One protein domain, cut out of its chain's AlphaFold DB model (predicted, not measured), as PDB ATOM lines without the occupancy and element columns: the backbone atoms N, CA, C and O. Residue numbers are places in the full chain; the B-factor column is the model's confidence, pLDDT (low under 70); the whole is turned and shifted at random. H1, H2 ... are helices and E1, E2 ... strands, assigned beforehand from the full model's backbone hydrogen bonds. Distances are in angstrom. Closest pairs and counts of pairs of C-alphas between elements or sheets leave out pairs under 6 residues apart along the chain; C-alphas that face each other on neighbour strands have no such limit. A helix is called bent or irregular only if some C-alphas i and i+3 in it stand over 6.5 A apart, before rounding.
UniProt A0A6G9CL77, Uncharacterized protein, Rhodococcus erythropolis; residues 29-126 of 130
ATOM      1  N   ALA A  29     202.424 206.081 219.814       63.59
ATOM      2  CA  ALA A  29     203.533 205.144 219.948       63.59
ATOM      3  C   ALA A  29     204.881 205.754 219.532       63.59
ATOM      4  O   ALA A  29     205.867 205.545 220.229       63.59
ATOM      5  N   GLU A  30     204.937 206.525 218.444       60.88
ATOM      6  CA  GLU A  30     206.160 207.211 217.994       60.88
ATOM      7  C   GLU A  30     206.584 208.304 218.977       60.88
ATOM      8  O   GLU A  30     207.763 208.414 219.316       60.88
ATOM      9  N   VAL A  31     205.609 209.041 219.510       61.47
ATOM     10  CA  VAL A  31     205.819 210.068 220.532       61.47
ATOM     11  C   VAL A  31     206.361 209.462 221.837       61.47
ATOM     12  O   VAL A  31     207.259 210.016 222.470       61.47
ATOM     13  N   LEU A  32     205.884 208.277 222.221       63.09
ATOM     14  CA  LEU A  32     206.349 207.582 223.423       63.09
ATOM     15  C   LEU A  32     207.662 206.801 223.217       63.09
ATOM     16  O   LEU A  32     208.430 206.660 224.168       63.09
ATOM     17  N   ALA A  33     207.946 206.307 222.008       61.25
ATOM     18  CA  ALA A  33     209.111 205.463 221.716       61.25
ATOM     19  C   ALA A  33     210.378 206.241 221.305       61.25
ATOM     20  O   ALA A  33     211.473 205.682 221.348       61.25
ATOM     21  N   GLY A  34     210.244 207.498 220.873       53.47
ATOM     22  CA  GLY A  34     211.245 208.172 220.041       53.47
ATOM     23  C   GLY A  34     212.428 208.860 220.726       53.47
ATOM     24  O   GLY A  34     213.229 209.461 220.017       53.47
ATOM     25  N   VAL A  35     212.579 208.826 222.052       53.12
ATOM     26  CA  VAL A  35     213.545 209.723 222.714       53.12
ATOM     27  C   VAL A  35     214.403 208.998 223.752       53.12
ATOM     28  O   VAL A  35     213.841 208.390 224.670       53.12
ATOM     29  N   PRO A  36     215.748 209.082 223.650       53.91
ATOM     30  CA  PRO A  36     216.638 208.571 224.682       53.91
ATOM     31  C   PRO A  36     216.336 209.268 226.010       53.91
ATOM     32  O   PRO A  36     216.387 210.489 226.106       53.91
ATOM     33  N   SER A  37     216.010 208.477 227.028       49.19
ATOM     34  CA  SER A  37     215.785 208.937 228.396       49.19
ATOM     35  C   SER A  37     217.052 209.617 228.925       49.19
ATOM     36  O   SER A  37     218.050 208.945 229.198       49.19
ATOM     37  N   GLY A  38     217.023 210.940 229.035       52.69
ATOM     38  CA  GLY A  38     218.080 211.752 229.626       52.69
ATOM     39  C   GLY A  38     217.452 212.730 230.606       52.69
ATOM     40  O   GLY A  38     216.515 213.442 230.257       52.69
ATOM     41  N   GLU A  39     217.941 212.740 231.842       45.56
ATOM     42  CA  GLU A  39     217.468 213.652 232.882       45.56
ATOM     43  C   GLU A  39     217.585 215.114 232.411       45.56
ATOM     44  O   GLU A  39     218.630 215.525 231.904       45.56
ATOM     45  N   SER A  40     216.520 215.908 232.585       50.53
ATOM     46  CA  SER A  40     216.471 217.342 232.238       50.53
ATOM     47  C   SER A  40     216.607 217.688 230.744       50.53
ATOM     48  O   SER A  40     216.954 218.822 230.405       50.53
ATOM     49  N   VAL A  41     216.335 216.751 229.830       59.88
ATOM     50  CA  VAL A  41     216.395 217.022 228.385       59.88
ATOM     51  C   VAL A  41     215.010 217.408 227.866       59.88
ATOM     52  O   VAL A  41     214.162 216.542 227.658       59.88
ATOM     53  N   HIS A  42     214.798 218.701 227.594       66.50
ATOM     54  CA  HIS A  42     213.735 219.118 226.674       66.50
ATOM     55  C   HIS A  42     214.022 218.481 225.320       66.50
ATOM     56  O   HIS A  42     215.005 218.828 224.658       66.50
ATOM     57  N   THR A  43     213.189 217.525 224.928       70.12
ATOM     58  CA  THR A  43     213.346 216.861 223.641       70.12
ATOM     59  C   THR A  43     212.182 217.201 222.743       70.12
ATOM     60  O   THR A  43     211.043 216.863 223.059       70.12
ATOM     61  N   VAL A  44     212.485 217.815 221.602       73.25
ATOM     62  CA  VAL A  44     211.519 217.978 220.519       73.25
ATOM     63  C   VAL A  44     211.228 216.600 219.944       73.25
ATOM     64  O   VAL A  44     212.099 215.963 219.348       73.25
ATOM     65  N   VAL A  45     210.008 216.123 220.156       71.56
ATOM     66  CA  VAL A  45     209.576 214.786 219.733       71.56
ATOM     67  C   VAL A  45     208.929 214.844 218.356       71.56
ATOM     68  O   VAL A  45     209.016 213.891 217.583       71.56
ATOM     69  N   ALA A  46     208.297 215.972 218.036       71.19
ATOM     70  CA  ALA A  46     207.621 216.172 216.769       71.19
ATOM     71  C   ALA A  46     207.533 217.645 216.380       71.19
ATOM     72  O   ALA A  46     207.304 218.503 217.228       71.19
ATOM     73  N   VAL A  47     207.600 217.902 215.073       74.81
ATOM     74  CA  VAL A  47     207.174 219.165 214.461       74.81
ATOM     75  C   VAL A  47     206.209 218.822 213.332       74.81
ATOM     76  O   VAL A  47     206.551 218.040 212.442       74.81
ATOM     77  N   MET A  48     205.000 219.379 213.364       76.56
ATOM     78  CA  MET A  48     203.941 219.071 212.401       76.56
ATOM     79  C   MET A  48     203.287 220.327 211.837       76.56
ATOM     80  O   MET A  48     202.898 221.222 212.575       76.56
ATOM     81  N   THR A  49     203.105 220.382 210.520       77.25
ATOM     82  CA  THR A  49     202.349 221.464 209.878       77.25
ATOM     83  C   THR A  49     200.860 221.134 209.893       77.25
ATOM     84  O   THR A  49     200.439 220.165 209.270       77.25
ATOM     85  N   ILE A  50     200.038 221.951 210.545       75.62
ATOM     86  CA  ILE A  50     198.577 221.756 210.613       75.62
ATOM     87  C   ILE A  50     197.798 222.653 209.647       75.62
ATOM     88  O   ILE A  50     196.589 222.506 209.491       75.62
ATOM     89  N   GLY A  51     198.480 223.566 208.957       69.81
ATOM     90  CA  GLY A  51     197.863 224.378 207.918       69.81
ATOM     91  C   GLY A  51     198.869 225.218 207.146       69.81
ATOM     92  O   GLY A  51     199.971 225.501 207.617       69.81
ATOM     93  N   LYS A  52     198.475 225.649 205.947       73.88
ATOM     94  CA  LYS A  52     199.251 226.582 205.124       73.88
ATOM     95  C   LYS A  52     198.361 227.732 204.670       73.88
ATOM     96  O   LYS A  52     197.384 227.522 203.960       73.88
ATOM     97  N   VAL A  53     198.723 228.944 205.083       67.44
ATOM     98  CA  VAL A  53     197.970 230.182 204.822       67.44
ATOM     99  C   VAL A  53     198.464 230.869 203.542       67.44
ATOM    100  O   VAL A  53     197.694 231.515 202.841       67.44
ATOM    101  N   ALA A  54     199.748 230.706 203.199       66.19
ATOM    102  CA  ALA A  54     200.367 231.266 201.995       66.19
ATOM    103  C   ALA A  54     201.568 230.403 201.551       66.19
ATOM    104  O   ALA A  54     202.035 229.569 202.330       66.19
ATOM    105  N   PRO A  55     202.138 230.588 200.338       62.81
ATOM    106  CA  PRO A  55     203.263 229.786 199.833       62.81
ATOM    107  C   PRO A  55     204.453 229.671 200.797       62.81
ATOM    108  O   PRO A  55     205.136 228.645 200.785       62.81
ATOM    109  N   HIS A  56     204.630 230.680 201.657       63.50
ATOM    110  CA  HIS A  56     205.699 230.801 202.652       63.50
ATOM    111  C   HIS A  56     205.177 230.953 204.090       63.50
ATOM    112  O   HIS A  56     205.890 231.451 204.957       63.50
ATOM    113  N   THR A  57     203.918 230.593 204.355       68.44
ATOM    114  CA  THR A  57     203.321 230.721 205.691       68.44
ATOM    115  C   THR A  57     202.598 229.437 206.063       68.44
ATOM    116  O   THR A  57     201.518 229.160 205.540       68.44
ATOM    117  N   SER A  58     203.213 228.673 206.962       75.38
ATOM    118  CA  SER A  58     202.658 227.500 207.632       75.38
ATOM    119  C   SER A  58     202.237 227.837 209.062       75.38
ATOM    120  O   SER A  58     202.729 228.797 209.666       75.38
ATOM    121  N   VAL A  59     201.292 227.056 209.572       75.50
ATOM    122  CA  VAL A  59     201.026 226.909 211.000       75.50
ATOM    123  C   VAL A  59     201.620 225.571 211.394       75.50
ATOM    124  O   VAL A  59     201.159 224.530 210.923       75.50
ATOM    125  N   ASP A  60     202.658 225.624 212.214       80.88
ATOM    126  CA  ASP A  60     203.403 224.460 212.674       80.88
ATOM    127  C   ASP A  60     203.173 224.290 214.173       80.88
ATOM    128  O   ASP A  60     203.001 225.276 214.890       80.88
ATOM    129  N   VAL A  61     203.137 223.042 214.620       79.81
ATOM    130  CA  VAL A  61     203.005 222.650 216.018       79.81
ATOM    131  C   VAL A  61     204.240 221.857 216.392       79.81
ATOM    132  O   VAL A  61     204.545 220.847 215.756       79.81
ATOM    133  N   GLU A  62     204.940 222.324 217.411       82.81
ATOM    134  CA  GLU A  62     206.029 221.609 218.051       82.81
ATOM    135  C   GLU A  62     205.497 220.912 219.303       82.81
ATOM    136  O   GLU A  62     204.772 221.513 220.096       82.81
ATOM    137  N   LEU A  63     205.837 219.632 219.452       78.75
ATOM    138  CA  LEU A  63     205.548 218.847 220.642       78.75
ATOM    139  C   LEU A  63     206.871 218.439 221.288       78.75
ATOM    140  O   LEU A  63     207.635 217.638 220.731       78.75
ATOM    141  N   SER A  64     207.100 218.968 222.479       79.06
ATOM    142  CA  SER A  64     208.297 218.755 223.278       79.06
ATOM    143  C   SER A  64     207.970 217.958 224.536       79.06
ATOM    144  O   SER A  64     206.879 218.062 225.092       79.06
ATOM    145  N   ARG A  65     208.912 217.126 224.978       77.75
ATOM    146  CA  ARG A  65     208.787 216.272 226.165       77.75
ATOM    147  C   ARG A  65     209.790 216.683 227.227       77.75
ATOM    148  O   ARG A  65     210.960 216.896 226.904       77.75
ATOM    149  N   PHE A  66     209.342 216.704 228.477       76.31
ATOM    150  CA  PHE A  66     210.178 216.875 229.654       76.31
ATOM    151  C   PHE A  66     210.137 215.624 230.544       76.31
ATOM    152  O   PHE A  66     209.082 215.211 231.049       76.31
ATOM    153  N   ASP A  67     211.311 215.025 230.747       75.38
ATOM    154  CA  ASP A  67     211.482 213.831 231.571       75.38
ATOM    155  C   ASP A  67     211.982 214.202 232.973       75.38
ATOM    156  O   ASP A  67     213.006 214.877 233.121       75.38
ATOM    157  N   ALA A  68     211.296 213.703 234.002       73.25
ATOM    158  CA  ALA A  68     211.720 213.791 235.396       73.25
ATOM    159  C   ALA A  68     212.052 212.396 235.939       73.25
ATOM    160  O   ALA A  68     211.529 211.389 235.455       73.25
ATOM    161  N   LEU A  69     212.926 212.328 236.944       78.75
ATOM    162  CA  LEU A  69     213.195 211.074 237.644       78.75
ATOM    163  C   LEU A  69     212.013 210.711 238.549       78.75
ATOM    164  O   LEU A  69     211.505 211.559 239.282       78.75
ATOM    165  N   ASP A  70     211.599 209.449 238.502       78.81
ATOM    166  CA  ASP A  70     210.696 208.871 239.496       78.81
ATOM    167  C   ASP A  70     211.441 208.489 240.791       78.81
ATOM    168  O   ASP A  70     212.662 208.640 240.910       78.81
ATOM    169  N   ASP A  71     210.702 207.969 241.776       83.38
ATOM    170  CA  ASP A  71     211.245 207.537 243.074       83.38
ATOM    171  C   ASP A  71     212.291 206.404 242.958       83.38
ATOM    172  O   ASP A  71     213.043 206.146 243.900       83.38
ATOM    173  N   GLU A  72     212.352 205.722 241.811       84.88
ATOM    174  CA  GLU A  72     213.295 204.643 241.502       84.88
ATOM    175  C   GLU A  72     214.535 205.166 240.749       84.88
ATOM    176  O   GLU A  72     215.450 204.396 240.445       84.88
ATOM    177  N   GLY A  73     214.599 206.475 240.471       73.75
ATOM    178  CA  GLY A  73     215.668 207.110 239.702       73.75
ATOM    179  C   GLY A  73     215.566 206.855 238.197       73.75
ATOM    180  O   GLY A  73     216.563 206.977 237.484       73.75
ATOM    181  N   ILE A  74     214.388 206.476 237.700       77.06
ATOM    182  CA  ILE A  74     214.126 206.223 236.284       77.06
ATOM    183  C   ILE A  74     213.531 207.487 235.667       77.06
ATOM    184  O   ILE A  74     212.509 207.997 236.121       77.06
ATOM    185  N   ALA A  75     214.153 207.986 234.597       70.31
ATOM    186  CA  ALA A  75     213.612 209.107 233.837       70.31
ATOM    187  C   ALA A  75     212.310 208.692 233.134       70.31
ATOM    188  O   ALA A  75     212.301 207.773 232.307       70.31
ATOM    189  N   ARG A  76     211.214 209.381 233.457       69.44
ATOM    190  CA  ARG A  76     209.896 209.196 232.848       69.44
ATOM    191  C   ARG A  76     209.332 210.526 232.353       69.44
ATOM    192  O   ARG A  76     209.597 211.556 232.973       69.44
ATOM    193  N   PRO A  77     208.497 210.507 231.299       71.94
ATOM    194  CA  PRO A  77     207.783 211.698 230.866       71.94
ATOM    195  C   PRO A  77     206.931 212.240 232.012       71.94
ATOM    196  O   PRO A  77     206.080 211.523 232.544       71.94
ATOM    197  N   SER A  78     207.164 213.492 232.383       74.19
ATOM    198  CA  SER A  78     206.440 214.177 233.459       74.19
ATOM    199  C   SER A  78     205.549 215.291 232.923       74.19
ATOM    200  O   SER A  78     204.439 215.488 233.415       74.19
ATOM    201  N   GLU A  79     205.991 215.946 231.855       77.38
ATOM    202  CA  GLU A  79     205.309 217.071 231.236       77.38
ATOM    203  C   GLU A  79     205.589 217.076 229.732       77.38
ATOM    204  O   GLU A  79     206.623 216.588 229.263       77.38
ATOM    205  N   TRP A  80     204.636 217.600 228.976       78.19
ATOM    206  CA  TRP A  80     204.771 217.861 227.552       78.19
ATOM    207  C   TRP A  80     204.458 219.320 227.285       78.19
ATOM    208  O   TRP A  80     203.588 219.900 227.925       78.19
ATOM    209  N   GLU A  81     205.140 219.898 226.314       80.62
ATOM    210  CA  GLU A  81     204.975 221.285 225.915       80.62
ATOM    211  C   GLU A  81     204.544 221.334 224.452       80.62
ATOM    212  O   GLU A  81     205.119 220.657 223.597       80.62
ATOM    213  N   VAL A  82     203.504 222.118 224.178       80.38
ATOM    214  CA  VAL A  82     202.985 222.352 222.832       80.38
ATOM    215  C   VAL A  82     203.215 223.806 222.468       80.38
ATOM    216  O   VAL A  82     202.728 224.699 223.164       80.38
ATOM    217  N   GLU A  83     203.895 224.050 221.353       82.38
ATOM    218  CA  GLU A  83     204.107 225.394 220.819       82.38
ATOM    219  C   GLU A  83     203.550 225.499 219.399       82.38
ATOM    220  O   GLU A  83     203.815 224.663 218.538       82.38
ATOM    221  N   PHE A  84     202.772 226.552 219.141       80.00
ATOM    222  CA  PHE A  84     202.281 226.869 217.803       80.00
ATOM    223  C   PHE A  84     203.144 227.979 217.206       80.00
ATOM    224  O   PHE A  84     203.228 229.062 217.778       80.00
ATOM    225  N   SER A  85     203.670 227.796 215.991       76.81
ATOM    226  CA  SER A  85     204.558 228.772 215.327       76.81
ATOM    227  C   SER A  85     203.929 230.150 215.064       76.81
ATOM    228  O   SER A  85     204.611 231.097 214.661       76.81
ATOM    229  N   LYS A  86     202.610 230.264 215.249       70.75
ATOM    230  CA  LYS A  86     201.814 231.493 215.121       70.75
ATOM    231  C   LYS A  86     200.996 231.831 216.373       70.75
ATOM    232  O   LYS A  86     200.246 232.804 216.330       70.75
ATOM    233  N   GLY A  87     201.100 231.038 217.440       62.16
ATOM    234  CA  GLY A  87     200.464 231.312 218.729       62.16
ATOM    235  C   GLY A  87     201.367 232.156 219.626       62.16
ATOM    236  O   GLY A  87     202.581 232.179 219.443       62.16
ATOM    237  N   GLU A  88     200.780 232.867 220.590       58.47
ATOM    238  CA  GLU A  88     201.563 233.439 221.688       58.47
ATOM    239  C   GLU A  88     201.731 232.388 222.785       58.47
ATOM    240  O   GLU A  88     200.761 232.000 223.434       58.47
ATOM    241  N   GLY A  89     202.979 231.973 223.003       62.84
ATOM    242  CA  GLY A  89     203.368 231.114 224.114       62.84
ATOM    243  C   GLY A  89     203.225 229.619 223.844       62.84
ATOM    244  O   GLY A  89     202.578 229.170 222.896       62.84
ATOM    245  N   SER A  90     203.864 228.857 224.718       72.81
ATOM    246  CA  SER A  90     203.724 227.418 224.814       72.81
ATOM    247  C   SER A  90     202.689 227.054 225.878       72.81
ATOM    248  O   SER A  90     202.375 227.839 226.779       72.81
ATOM    249  N   SER A  91     202.095 225.873 225.747       79.12
ATOM    250  CA  SER A  91     201.187 225.316 226.748       79.12
ATOM    251  C   SER A  91     201.699 223.970 227.232       79.12
ATOM    252  O   SER A  91     201.947 223.070 226.430       79.12
ATOM    253  N   SER A  92     201.812 223.845 228.549       81.56
ATOM    254  CA  SER A  92     202.120 222.593 229.227       81.56
ATOM    255  C   SER A  92     200.899 221.689 229.316       81.56
ATOM    256  O   SER A  92     199.819 222.141 229.702       81.56
ATOM    257  N   ILE A  93     201.075 220.406 229.016       80.19
ATOM    258  CA  ILE A  93     200.046 219.371 229.135       80.19
ATOM    259  C   ILE A  93     200.603 218.127 229.829       80.19
ATOM    260  O   ILE A  93     201.793 217.807 229.747       80.19
ATOM    261  N   HIS A  94     199.729 217.387 230.503       79.62
ATOM    262  CA  HIS A  94     200.110 216.132 231.139       79.62
ATOM    263  C   HIS A  94     200.283 215.021 230.078       79.62
ATOM    264  O   HIS A  94     199.517 214.975 229.111       79.62
ATOM    265  N   PRO A  95     201.207 214.053 230.252       73.00
ATOM    266  CA  PRO A  95     201.397 212.954 229.298       73.00
ATOM    267  C   PRO A  95     200.123 212.175 228.926       73.00
ATOM    268  O   PRO A  95     200.015 211.655 227.817       73.00
ATOM    269  N   SER A  96     199.134 212.098 229.824       77.62
ATOM    270  CA  SER A  96     197.848 211.435 229.547       77.62
ATOM    271  C   SER A  96     196.973 212.164 228.524       77.62
ATOM    272  O   SER A  96     196.027 211.569 228.015       77.62
ATOM    273  N   GLU A  97     197.244 213.439 228.251       78.56
ATOM    274  CA  GLU A  97     196.467 214.288 227.339       78.56
ATOM    275  C   GLU A  97     197.012 214.251 225.904       78.56
ATOM    276  O   GLU A  97     196.308 214.605 224.959       78.56
ATOM    277  N   VAL A  98     198.236 213.744 225.719       78.12
ATOM    278  CA  VAL A  98     198.910 213.621 224.418       78.12
ATOM    279  C   VAL A  98     198.079 212.859 223.371       78.12
ATOM    280  O   VAL A  98     198.022 213.326 222.232       78.12
ATOM    281  N   PRO A  99     197.383 211.744 223.690       80.06
ATOM    282  CA  PRO A  99     196.523 211.078 222.710       80.06
ATOM    283  C   PRO A  99     195.400 211.980 222.184       80.06
ATOM    284  O   PRO A  99     195.207 212.079 220.976       80.06
ATOM    285  N   ALA A 100     194.711 212.693 223.081       80.38
ATOM    286  CA  ALA A 100     193.623 213.595 222.705       80.38
ATOM    287  C   ALA A 100     194.129 214.809 221.906       80.38
ATOM    288  O   ALA A 100     193.449 215.282 220.990       80.38
ATOM    289  N   LEU A 101     195.340 215.292 222.211       81.12
ATOM    290  CA  LEU A 101     196.006 216.319 221.415       81.12
ATOM    291  C   LEU A 101     196.255 215.829 219.982       81.12
ATOM    292  O   LEU A 101     195.899 216.527 219.037       81.12
ATOM    293  N   ILE A 102     196.839 214.639 219.810       79.44
ATOM    294  CA  ILE A 102     197.118 214.068 218.481       79.44
ATOM    295  C   ILE A 102     195.827 213.925 217.665       79.44
ATOM    296  O   ILE A 102     195.809 214.289 216.485       79.44
ATOM    297  N   ASP A 103     194.742 213.457 218.285       81.00
ATOM    298  CA  ASP A 103     193.434 213.353 217.631       81.00
ATOM    299  C   ASP A 103     192.927 214.729 217.176       81.00
ATOM    300  O   ASP A 103     192.561 214.908 216.012       81.00
ATOM    301  N   THR A 104     193.012 215.735 218.051       83.12
ATOM    302  CA  THR A 104     192.600 217.115 217.746       83.12
ATOM    303  C   THR A 104     193.411 217.709 216.591       83.12
ATOM    304  O   THR A 104     192.846 218.266 215.649       83.12
ATOM    305  N   LEU A 105     194.739 217.564 216.612       80.06
ATOM    306  CA  LEU A 105     195.619 218.061 215.547       80.06
ATOM    307  C   LEU A 105     195.342 217.351 214.213       80.06
ATOM    308  O   LEU A 105     195.373 217.978 213.152       80.06
ATOM    309  N   THR A 106     194.991 216.066 214.265       79.56
ATOM    310  CA  THR A 106     194.575 215.289 213.092       79.56
ATOM    311  C   THR A 106     193.268 215.806 212.502       79.56
ATOM    312  O   THR A 106     193.159 215.951 211.282       79.56
ATOM    313  N   GLU A 107     192.277 216.113 213.337       82.56
ATOM    314  CA  GLU A 107     191.010 216.700 212.891       82.56
ATOM    315  C   GLU A 107     191.204 218.090 212.281       82.56
ATOM    316  O   GLU A 107     190.675 218.362 211.201       82.56
ATOM    317  N   MET A 108     192.023 218.942 212.904       79.88
ATOM    318  CA  MET A 108     192.363 220.263 212.364       79.88
ATOM    319  C   MET A 108     193.033 220.160 210.992       79.88
ATOM    320  O   MET A 108     192.669 220.888 210.066       79.88
ATOM    321  N   TYR A 109     193.975 219.226 210.835       78.44
ATOM    322  CA  TYR A 109     194.643 219.004 209.558       78.44
ATOM    323  C   TYR A 109     193.677 218.500 208.475       78.44
ATOM    324  O   TYR A 109     193.719 218.971 207.337       78.44
ATOM    325  N   ARG A 110     192.754 217.591 208.817       80.31
ATOM    326  CA  ARG A 110     191.699 217.134 207.893       80.31
ATOM    327  C   ARG A 110     190.786 218.279 207.463       80.31
ATOM    328  O   ARG A 110     190.560 218.446 206.270       80.31
ATOM    329  N   ALA A 111     190.339 219.108 208.404       80.38
ATOM    330  CA  ALA A 111     189.527 220.282 208.098       80.38
ATOM    331  C   ALA A 111     190.264 221.261 207.165       80.38
ATOM    332  O   ALA A 111     189.674 221.795 206.225       80.38
ATOM    333  N   TYR A 112     191.569 221.461 207.376       79.00
ATOM    334  CA  TYR A 112     192.405 222.247 206.471       79.00
ATOM    335  C   TYR A 112     192.444 221.654 205.053       79.00
ATOM    336  O   TYR A 112     192.311 222.398 204.075       79.00
ATOM    337  N   LEU A 113     192.603 220.333 204.920       77.88
ATOM    338  CA  LEU A 113     192.587 219.663 203.620       77.88
ATOM    339  C   LEU A 113     191.239 219.829 202.910       77.88
ATOM    340  O   LEU A 113     191.232 220.200 201.738       77.88
ATOM    341  N   ASP A 114     190.124 219.635 203.614       78.50
ATOM    342  CA  ASP A 114     188.777 219.779 203.046       78.50
ATOM    343  C   ASP A 114     188.528 221.204 202.530       78.50
ATOM    344  O   ASP A 114     188.076 221.395 201.398       78.50
ATOM    345  N   LEU A 115     188.898 222.221 203.316       74.25
ATOM    346  CA  LEU A 115     188.800 223.628 202.913       74.25
ATOM    347  C   LEU A 115     189.694 223.949 201.711       74.25
ATOM    348  O   LEU A 115     189.303 224.708 200.823       74.25
ATOM    349  N   THR A 116     190.890 223.366 201.666       70.81
ATOM    350  CA  THR A 116     191.850 223.581 200.579       70.81
ATOM    351  C   THR A 116     191.366 222.938 199.279       70.81
ATOM    352  O   THR A 116     191.424 223.569 198.225       70.81
ATOM    353  N   VAL A 117     190.834 221.715 199.341       69.00
ATOM    354  CA  VAL A 117     190.222 221.031 198.190       69.00
ATOM    355  C   VAL A 117     189.021 221.821 197.672       69.00
ATOM    356  O   VAL A 117     188.938 222.067 196.468       69.00
ATOM    357  N   ALA A 118     188.140 222.288 198.561       62.88
ATOM    358  CA  ALA A 118     186.998 223.117 198.182       62.88
ATOM    359  C   ALA A 118     187.434 224.434 197.514       62.88
ATOM    360  O   ALA A 118     186.839 224.853 196.522       62.88
ATOM    361  N   ALA A 119     188.498 225.073 198.011       59.06
ATOM    362  CA  ALA A 119     189.042 226.290 197.413       59.06
ATOM    363  C   ALA A 119     189.620 226.047 196.008       59.06
ATOM    364  O   ALA A 119     189.395 226.858 195.109       59.06
ATOM    365  N   PHE A 120     190.324 224.931 195.787       59.38
ATOM    366  CA  PHE A 120     190.825 224.574 194.456       59.38
ATOM    367  C   PHE A 120     189.688 224.280 193.467       59.38
ATOM    368  O   PHE A 120     189.752 224.751 192.335       59.38
ATOM    369  N   GLN A 121     188.626 223.603 193.908       59.22
ATOM    370  CA  GLN A 121     187.443 223.335 193.080       59.22
ATOM    371  C   GLN A 121     186.709 224.625 192.682       59.22
ATOM    372  O   GLN A 121     186.396 224.809 191.512       59.22
ATOM    373  N   MET A 122     186.528 225.584 193.600       57.38
ATOM    374  CA  MET A 122     185.899 226.876 193.269       57.38
ATOM    375  C   MET A 122     186.708 227.713 192.263       57.38
ATOM    376  O   MET A 122     186.127 228.457 191.470       57.38
ATOM    377  N   ILE A 123     188.042 227.596 192.281       59.31
ATOM    378  CA  ILE A 123     188.924 228.252 191.305       59.31
ATOM    379  C   ILE A 123     188.816 227.574 189.931       59.31
ATOM    380  O   ILE A 123     188.802 228.275 188.918       59.31
ATOM    381  N   GLU A 124     188.715 226.242 189.877       58.69
ATOM    382  CA  GLU A 124     188.514 225.492 188.626       58.69
ATOM    383  C   GLU A 124     187.124 225.731 188.014       58.69
ATOM    384  O   GLU A 124     187.014 225.875 186.795       58.69
ATOM    385  N   ASP A 125     186.089 225.877 188.843       59.56
ATOM    386  CA  ASP A 125     184.713 226.154 188.408       59.56
ATOM    387  C   ASP A 125     184.464 227.635 188.049       59.56
ATOM    388  O   ASP A 125     183.370 228.003 187.615       59.56
ATOM    389  N   GLY A 126     185.465 228.513 188.195       51.66
ATOM    390  CA  GLY A 126     185.371 229.925 187.805       51.66
ATOM    391  C   GLY A 126     184.399 230.758 188.652       51.66
ATOM    392  O   GLY A 126     183.988 231.845 188.234       51.66
TER     393      GLY A 126
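This is residues 29 to 126 of the 130 residues of an uncharacterized protein of Rhodococcus erythropolis (UniProt A0A6G9CL77). One long helix, H2, runs along one face of a strongly twisted four-stranded sheet, and residues 117 to 126 stick out as an arm; short H1 sits beside the strands on the same face. The 98 printed residues hold H1 E1 E2 E3 E4 H2 in that order, a mixed class. The sheet E1 E2 E3 E4 is a meander, each strand the antiparallel neighbour of the one before. The whole is loose, radius of gyration of the C-alphas 17.2 A, spanning 65 by 22 by 20 A.

H1, residues 29 to 33, has a height over the sheet of 6.0 A. E1, residues 43 to 54, and E2, residues 57 to 69, form a hairpin; N 48 and O 61 are 2.8 A apart. E3, residues 75 to 84, is antiparallel to E2, with N 64 and O 81 2.8 A apart. E4, residues 90 to 93, is antiparallel to E3, with N 82 and O 91 2.9 A apart. H2, residues 95 to 124, has a height of 9.4 A; its closest C-alphas with E1 are Tyr 109 and Ile 50, 4.9 A. Every O i to N i+4 pair is within hydrogen-bond range in H1, 24 of 26 in H2.

C-alpha 29 is at (203.533, 205.144, 219.948). E2 is 38.8 A long, H2 44.5 A, ending at (188.514, 225.492, 188.626). H2 is only just irregular: C-alphas 96 and 99 are 7.0 A apart.

The printed part has no cut. Confidence is under 70 in 34 residues, among them 29 to 42 and 117 to 126.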